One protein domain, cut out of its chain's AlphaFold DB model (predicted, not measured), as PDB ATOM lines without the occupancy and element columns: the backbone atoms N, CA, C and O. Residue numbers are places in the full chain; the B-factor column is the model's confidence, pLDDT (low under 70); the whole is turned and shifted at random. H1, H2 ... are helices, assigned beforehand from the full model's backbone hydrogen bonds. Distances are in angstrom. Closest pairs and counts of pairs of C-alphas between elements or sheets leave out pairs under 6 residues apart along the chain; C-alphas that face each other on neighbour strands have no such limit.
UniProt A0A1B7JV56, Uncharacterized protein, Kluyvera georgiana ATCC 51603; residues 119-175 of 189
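Overview. This is residues 119 to 175 of the 189 residues of an uncharacterized protein of Kluyvera georgiana ATCC 51603 (UniProt A0A1B7JV56). Two helices, H1 and then the longer H2, lie side by side and run opposite ways as a helical hairpin, and the long loop that joins them swings out past the last residue of H1, folds back over one side of the pair and returns to H2. At the other end of the model, residues 170 to 175 stick out beyond H1; residues 170 to 173 of these belong to H2. The printed part has 57 residues with two named helices and no named strand, and its class is all helix, though under half of the residues, 27, are in named elements. It is only just compact, close to loose, with a radius of gyration of the C-alphas of 12.0 A, and its outline is elongated, 40 by 23 by 14 A.

Arrangement. H1, residues 119 to 128, and H2, residues 157 to 173, touch, with 6 pairs of C-alphas within 8 A. The closest C-alphas of the two are those of Ile 122 and Ile 161, 6.8 A apart. H2 touches H1 with residues 161 to 168 alone. Their lines stand at a shallow tilt of 16 degrees, opposite ways. In H1 and H2 every O i to N i+4 pair is within hydrogen-bond range.

Along the chain. H1 begins at C-alpha 119, at (-16.664, -22.541, -40.475), and measures 14.3 A from first to last C-alpha. H2 begins at C-alpha 157, at (-30.096, -17.025, -46.074), and ends 24.5 A away at C-alpha 173, at (-6.838, -23.211, -50.441).

Size, cuts and confidence. The two C-alphas farthest apart are those of Lys 136 and Gly 175, 40.4 A. The printed part has no cut. The link from H1 to H2, residues 129 to 156, is long. The mean pLDDT of the printed part is 79.9, and residues 132 to 137 and 141 to 145 are under 70.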
ATOM      1  N   TYR A 119     -15.467 -21.759 -40.771       76.25
ATOM      2  CA  TYR A 119     -16.664 -22.541 -40.475       76.25
ATOM      3  C   TYR A 119     -17.322 -22.204 -39.127       76.25
ATOM      4  O   TYR A 119     -18.540 -22.183 -39.062       76.25
ATOM      5  N   ALA A 120     -16.568 -21.869 -38.076       80.69
ATOM      6  CA  ALA A 120     -17.141 -21.442 -36.795       80.69
ATOM      7  C   ALA A 120     -17.951 -20.141 -36.942       80.69
ATOM      8  O   ALA A 120     -19.026 -20.021 -36.365       80.69
ATOM      9  N   LEU A 121     -17.487 -19.216 -37.794       83.00
ATOM     10  CA  LEU A 121     -18.234 -17.998 -38.121       83.00
ATOM     11  C   LEU A 121     -19.537 -18.321 -38.861       83.00
ATOM     12  O   LEU A 121     -20.551 -17.672 -38.640       83.00
ATOM     13  N   ILE A 122     -19.519 -19.336 -39.729       84.69
ATOM     14  CA  ILE A 122     -20.708 -19.792 -40.458       84.69
ATOM     15  C   ILE A 122     -21.710 -20.469 -39.515       84.69
ATOM     16  O   ILE A 122     -22.910 -20.230 -39.632       84.69
ATOM     17  N   GLU A 123     -21.244 -21.271 -38.558       83.50
ATOM     18  CA  GLU A 123     -22.112 -21.893 -37.551       83.50
ATOM     19  C   GLU A 123     -22.736 -20.853 -36.611       83.50
ATOM     20  O   GLU A 123     -23.930 -20.932 -36.306       83.50
ATOM     21  N   ASP A 124     -21.986 -19.812 -36.234       82.75
ATOM     22  CA  ASP A 124     -22.550 -18.666 -35.521       82.75
ATOM     23  C   ASP A 124     -23.661 -17.997 -36.354       82.75
ATOM     24  O   ASP A 124     -24.747 -17.727 -35.842       82.75
ATOM     25  N   LEU A 125     -23.454 -17.784 -37.659       84.62
ATOM     26  CA  LEU A 125     -24.487 -17.212 -38.534       84.62
ATOM     27  C   LEU A 125     -25.753 -18.084 -38.580       84.62
ATOM     28  O   LEU A 125     -26.850 -17.558 -38.395       84.62
ATOM     29  N   LYS A 126     -25.613 -19.404 -38.759       84.44
ATOM     30  CA  LYS A 126     -26.729 -20.374 -38.728       84.44
ATOM     31  C   LYS A 126     -27.490 -20.372 -37.408       84.44
ATOM     32  O   LYS A 126     -28.697 -20.580 -37.407       84.44
ATOM     33  N   THR A 127     -26.797 -20.120 -36.306       84.00
ATOM     34  CA  THR A 127     -27.395 -20.137 -34.971       84.00
ATOM     35  C   THR A 127     -28.139 -18.839 -34.665       84.00
ATOM     36  O   THR A 127     -29.247 -18.872 -34.137       84.00
ATOM     37  N   TYR A 128     -27.547 -17.681 -34.976       79.50
ATOM     38  CA  TYR A 128     -28.042 -16.395 -34.472       79.50
ATOM     39  C   TYR A 128     -28.917 -15.618 -35.458       79.50
ATOM     40  O   TYR A 128     -29.768 -14.853 -35.006       79.50
ATOM     41  N   LEU A 129     -28.740 -15.777 -36.775       77.94
ATOM     42  CA  LEU A 129     -29.549 -15.033 -37.750       77.94
ATOM     43  C   LEU A 129     -31.002 -15.528 -37.805       77.94
ATOM     44  O   LEU A 129     -31.876 -14.683 -37.628       77.94
ATOM     45  N   PRO A 130     -31.304 -16.838 -37.919       75.19
ATOM     46  CA  PRO A 130     -32.691 -17.320 -37.956       75.19
ATOM     47  C   PRO A 130     -33.485 -17.026 -36.677       75.19
ATOM     48  O   PRO A 130     -34.693 -16.828 -36.722       75.19
ATOM     49  N   VAL A 131     -32.802 -16.972 -35.529       70.75
ATOM     50  CA  VAL A 131     -33.410 -16.662 -34.221       70.75
ATOM     51  C   VAL A 131     -33.624 -15.150 -34.042       70.75
ATOM     52  O   VAL A 131     -34.354 -14.713 -33.154       70.75
ATOM     53  N   SER A 132     -32.996 -14.323 -34.881       65.69
ATOM     54  CA  SER A 132     -33.150 -12.876 -34.818       65.69
ATOM     55  C   SER A 132     -34.430 -12.411 -35.513       65.69
ATOM     56  O   SER A 132     -34.766 -12.870 -36.601       65.69
ATOM     57  N   SER A 133     -35.147 -11.465 -34.901       58.75
ATOM     58  CA  SER A 133     -36.349 -10.894 -35.511       58.75
ATOM     59  C   SER A 133     -36.019 -10.241 -36.854       58.75
ATOM     60  O   SER A 133     -35.116  -9.402 -36.952       58.75
ATOM     61  N   VAL A 134     -36.795 -10.593 -37.876       68.00
ATOM     62  CA  VAL A 134     -36.743  -9.957 -39.192       68.00
ATOM     63  C   VAL A 134     -37.229  -8.509 -39.051       68.00
ATOM     64  O   VAL A 134     -38.235  -8.234 -38.391       68.00
ATOM     65  N   LYS A 135     -36.502  -7.544 -39.626       62.81
ATOM     66  CA  LYS A 135     -36.976  -6.153 -39.707       62.81
ATOM     67  C   LYS A 135     -38.247  -6.086 -40.557       62.81
ATOM     68  O   LYS A 135     -38.466  -6.938 -41.410       62.81
ATOM     69  N   LYS A 136     -39.026  -5.004 -40.422       61.69
ATOM     70  CA  LYS A 136     -40.148  -4.698 -41.340       61.69
ATOM     71  C   LYS A 136     -39.733  -4.728 -42.822       61.69
ATOM     72  O   LYS A 136     -40.565  -4.959 -43.687       61.69
ATOM     73  N   ASP A 137     -38.441  -4.551 -43.078       65.25
ATOM     74  CA  ASP A 137     -37.811  -4.503 -44.393       65.25
ATOM     75  C   ASP A 137     -37.460  -5.905 -44.955       65.25
ATOM     76  O   ASP A 137     -36.917  -5.997 -46.051       65.25
ATOM     77  N   GLY A 138     -37.714  -6.994 -44.213       71.69
ATOM     78  CA  GLY A 138     -37.500  -8.378 -44.668       71.69
ATOM     79  C   GLY A 138     -36.096  -8.957 -44.439       71.69
ATOM     80  O   GLY A 138     -35.820 -10.068 -44.884       71.69
ATOM     81  N   TYR A 139     -35.215  -8.236 -43.736       73.12
ATOM     82  CA  TYR A 139     -33.837  -8.654 -43.446       73.12
ATOM     83  C   TYR A 139     -33.619  -9.039 -41.978       73.12
ATOM     84  O   TYR A 139     -34.214  -8.432 -41.080       73.12
ATOM     85  N   TYR A 140     -32.711  -9.983 -41.721       73.88
ATOM     86  CA  TYR A 140     -32.312 -10.355 -40.360       73.88
ATOM     87  C   TYR A 140     -31.545  -9.234 -39.642       73.88
ATOM     88  O   TYR A 140     -30.773  -8.489 -40.249       73.88
ATOM     89  N   LYS A 141     -31.741  -9.114 -38.321       68.56
ATOM     90  CA  LYS A 141     -31.054  -8.123 -37.480       68.56
ATOM     91  C   LYS A 141     -30.133  -8.831 -36.480       68.56
ATOM     92  O   LYS A 141     -30.630  -9.320 -35.470       68.56
ATOM     93  N   PRO A 142     -28.805  -8.829 -36.677       65.69
ATOM     94  CA  PRO A 142     -27.905  -9.506 -35.754       65.69
ATOM     95  C   PRO A 142     -27.999  -8.900 -34.344       65.69
ATOM     96  O   PRO A 142     -27.879  -7.689 -34.154       65.69
ATOM     97  N   THR A 143     -28.248  -9.752 -33.348       60.72
ATOM     98  CA  THR A 143     -28.420  -9.376 -31.931       60.72
ATOM     99  C   THR A 143     -27.145  -9.556 -31.103       60.72
ATOM    100  O   THR A 143     -27.035  -8.995 -30.013       60.72
ATOM    101  N   LYS A 144     -26.157 -10.303 -31.614       66.75
ATOM    102  CA  LYS A 144     -24.910 -10.636 -30.914       66.75
ATOM    103  C   LYS A 144     -23.745  -9.758 -31.382       66.75
ATOM    104  O   LYS A 144     -23.530  -9.577 -32.577       66.75
ATOM    105  N   LYS A 145     -22.950  -9.257 -30.430       60.19
ATOM    106  CA  LYS A 145     -21.659  -8.603 -30.709       60.19
ATOM    107  C   LYS A 145     -20.631  -9.681 -31.092       60.19
ATOM    108  O   LYS A 145     -20.546 -10.682 -30.385       60.19
ATOM    109  N   LYS A 146     -19.835  -9.451 -32.148       71.75
ATOM    110  CA  LYS A 146     -18.877 -10.403 -32.768       71.75
ATOM    111  C   LYS A 146     -19.503 -11.461 -33.692       71.75
ATOM    112  O   LYS A 146     -19.089 -12.614 -33.675       71.75
ATOM    113  N   LEU A 147     -20.494 -11.072 -34.487       77.19
ATOM    114  CA  LEU A 147     -20.946 -11.870 -35.628       77.19
ATOM    115  C   LEU A 147     -20.335 -11.300 -36.912       77.19
ATOM    116  O   LEU A 147     -19.975 -10.126 -36.946       77.19
ATOM    117  N   LEU A 148     -20.209 -12.121 -37.956       81.38
ATOM    118  CA  LEU A 148     -19.891 -11.606 -39.283       81.38
ATOM    119  C   LEU A 148     -21.023 -10.682 -39.755       81.38
ATOM    120  O   LEU A 148     -22.198 -11.042 -39.654       81.38
ATOM    121  N   ASP A 149     -20.663  -9.520 -40.292       79.94
ATOM    122  CA  ASP A 149     -21.625  -8.569 -40.839       79.94
ATOM    123  C   ASP A 149     -22.235  -9.122 -42.133       79.94
ATOM    124  O   ASP A 149     -21.652  -9.050 -43.215       79.94
ATOM    125  N   LEU A 150     -23.424  -9.714 -42.008       83.88
ATOM    126  CA  LEU A 150     -24.188 -10.287 -43.110       83.88
ATOM    127  C   LEU A 150     -25.623  -9.757 -43.071       83.88
ATOM    128  O   LEU A 150     -26.343  -9.965 -42.096       83.88
ATOM    129  N   ASN A 151     -26.043  -9.096 -44.152       82.38
ATOM    130  CA  ASN A 151     -27.409  -8.612 -44.323       82.38
ATOM    131  C   ASN A 151     -28.117  -9.420 -45.414       82.38
ATOM    132  O   ASN A 151     -27.812  -9.269 -46.596       82.38
ATOM    133  N   VAL A 152     -29.040 -10.291 -45.015       84.31
ATOM    134  CA  VAL A 152     -29.758 -11.200 -45.918       84.31
ATOM    135  C   VAL A 152     -31.217 -11.327 -45.501       84.31
ATOM    136  O   VAL A 152     -31.549 -11.180 -44.322       84.31
ATOM    137  N   SER A 153     -32.086 -11.558 -46.483       82.38
ATOM    138  CA  SER A 153     -33.480 -11.924 -46.244       82.38
ATOM    139  C   SER A 153     -33.589 -13.388 -45.825       82.38
ATOM    140  O   SER A 153     -32.660 -14.174 -46.026       82.38
ATOM    141  N   GLU A 154     -34.749 -13.776 -45.298       80.00
ATOM    142  CA  GLU A 154     -35.054 -15.172 -44.968       80.00
ATOM    143  C   GLU A 154     -34.830 -16.112 -46.160       80.00
ATOM    144  O   GLU A 154     -34.128 -17.116 -46.046       80.00
ATOM    145  N   THR A 155     -35.323 -15.723 -47.337       84.62
ATOM    146  CA  THR A 155     -35.179 -16.492 -48.581       84.62
ATOM    147  C   THR A 155     -33.736 -16.577 -49.083       84.62
ATOM    148  O   THR A 155     -33.352 -17.584 -49.673       84.62
ATOM    149  N   GLY A 156     -32.921 -15.544 -48.846       85.31
ATOM    150  CA  GLY A 156     -31.525 -15.482 -49.287       85.31
ATOM    151  C   GLY A 156     -30.529 -16.137 -48.329       85.31
ATOM    152  O   GLY A 156     -29.351 -16.265 -48.667       85.31
ATOM    153  N   PHE A 157     -30.974 -16.553 -47.141       88.06
ATOM    154  CA  PHE A 157     -30.096 -17.025 -46.074       88.06
ATOM    155  C   PHE A 157     -29.271 -18.249 -46.478       88.06
ATOM    156  O   PHE A 157     -28.043 -18.226 -46.404       88.06
ATOM    157  N   ASN A 158     -29.930 -19.296 -46.974       88.12
ATOM    158  CA  ASN A 158     -29.260 -20.542 -47.349       88.12
ATOM    159  C   ASN A 158     -28.252 -20.329 -48.487       88.12
ATOM    160  O   ASN A 158     -27.135 -20.842 -48.428       88.12
ATOM    161  N   SER A 159     -28.607 -19.517 -49.487       91.44
ATOM    162  CA  SER A 159     -27.708 -19.170 -50.590       91.44
ATOM    163  C   SER A 159     -26.481 -18.394 -50.112       91.44
ATOM    164  O   SER A 159     -25.372 -18.648 -50.579       91.44
ATOM    165  N   ALA A 160     -26.651 -17.476 -49.158       90.31
ATOM    166  CA  ALA A 160     -25.537 -16.727 -48.591       90.31
ATOM    167  C   ALA A 160     -24.592 -17.619 -47.774       90.31
ATOM    168  O   ALA A 160     -23.374 -17.482 -47.886       90.31
ATOM    169  N   ILE A 161     -25.134 -18.561 -46.999       90.56
ATOM    170  CA  ILE A 161     -24.340 -19.536 -46.242       90.56
ATOM    171  C   ILE A 161     -23.539 -20.454 -47.178       90.56
ATOM    172  O   ILE A 161     -22.353 -20.687 -46.924       90.56
ATOM    173  N   ASP A 162     -24.137 -20.937 -48.273       91.38
ATOM    174  CA  ASP A 162     -23.421 -21.739 -49.278       91.38
ATOM    175  C   ASP A 162     -22.291 -20.935 -49.938       91.38
ATOM    176  O   ASP A 162     -21.142 -21.386 -50.006       91.38
ATOM    177  N   PHE A 163     -22.587 -19.696 -50.340       93.88
ATOM    178  CA  PHE A 163     -21.597 -18.790 -50.912       93.88
ATOM    179  C   PHE A 163     -20.418 -18.551 -49.957       93.88
ATOM    180  O   PHE A 163     -19.269 -18.742 -50.356       93.88
ATOM    181  N   LEU A 164     -20.680 -18.203 -48.690       91.44
ATOM    182  CA  LEU A 164     -19.638 -18.001 -47.674       91.44
ATOM    183  C   LEU A 164     -18.806 -19.266 -47.451       91.44
ATOM    184  O   LEU A 164     -17.584 -19.181 -47.359       91.44
ATOM    185  N   SER A 165     -19.447 -20.436 -47.410       89.31
ATOM    186  CA  SER A 165     -18.761 -21.720 -47.235       89.31
ATOM    187  C   SER A 165     -17.755 -21.965 -48.360       89.31
ATOM    188  O   SER A 165     -16.587 -22.279 -48.110       89.31
ATOM    189  N   ARG A 166     -18.178 -21.758 -49.611       92.19
ATOM    190  CA  ARG A 166     -17.322 -21.909 -50.797       92.19
ATOM    191  C   ARG A 166     -16.228 -20.848 -50.847       92.19
ATOM    192  O   ARG A 166     -15.086 -21.165 -51.178       92.19
ATOM    193  N   PHE A 167     -16.562 -19.612 -50.493       91.62
ATOM    194  CA  PHE A 167     -15.627 -18.495 -50.463       91.62
ATOM    195  C   PHE A 167     -14.521 -18.710 -49.421       91.62
ATOM    196  O   PHE A 167     -13.338 -18.633 -49.752       91.62
ATOM    197  N   PHE A 168     -14.872 -19.077 -48.186       89.19
ATOM    198  CA  PHE A 168     -13.894 -19.359 -47.132       89.19
ATOM    199  C   PHE A 168     -13.042 -20.589 -47.453       89.19
ATOM    200  O   PHE A 168     -11.835 -20.574 -47.208       89.19
ATOM    201  N   ALA A 169     -13.622 -21.623 -48.070       86.44
ATOM    202  CA  ALA A 169     -12.858 -22.769 -48.556       86.44
ATOM    203  C   ALA A 169     -11.847 -22.370 -49.648       86.44
ATOM    204  O   ALA A 169     -10.708 -22.840 -49.635       86.44
ATOM    205  N   ALA A 170     -12.229 -21.488 -50.577       88.56
ATOM    206  CA  ALA A 170     -11.330 -20.978 -51.610       88.56
ATOM    207  C   ALA A 170     -10.179 -20.152 -51.012       88.56
ATOM    208  O   ALA A 170      -9.026 -20.352 -51.392       88.56
ATOM    209  N   LEU A 171     -10.468 -19.291 -50.031       87.50
ATOM    210  CA  LEU A 171      -9.447 -18.542 -49.294       87.50
ATOM    211  C   LEU A 171      -8.479 -19.474 -48.555       87.50
ATOM    212  O   LEU A 171      -7.265 -19.290 -48.647       87.50
ATOM    213  N   GLY A 172      -8.996 -20.520 -47.904       85.62
ATOM    214  CA  GLY A 172      -8.183 -21.533 -47.233       85.62
ATOM    215  C   GLY A 172      -7.231 -22.266 -48.182       85.62
ATOM    216  O   GLY A 172      -6.064 -22.463 -47.851       85.62
ATOM    217  N   LYS A 173      -7.687 -22.603 -49.397       85.44
ATOM    218  CA  LYS A 173      -6.838 -23.211 -50.441       85.44
ATOM    219  C   LYS A 173      -5.700 -22.295 -50.897       85.44
ATOM    220  O   LYS A 173      -4.646 -22.788 -51.277       85.44
ATOM    221  N   GLN A 174      -5.905 -20.982 -50.834       84.81
ATOM    222  CA  GLN A 174      -4.891 -19.971 -51.140       84.81
ATOM    223  C   GLN A 174      -3.983 -19.651 -49.934       84.81
ATOM    224  O   GLN A 174      -3.114 -18.789 -50.027       84.81
ATOM    225  N   GLY A 175      -4.168 -20.331 -48.795       85.31
ATOM    226  CA  GLY A 175      -3.383 -20.124 -47.576       85.31
ATOM    227  C   GLY A 175      -3.861 -18.964 -46.695       85.31
ATOM    228  O   GLY A 175      -3.181 -18.623 -45.727       85.31
TER     229      GLY A 175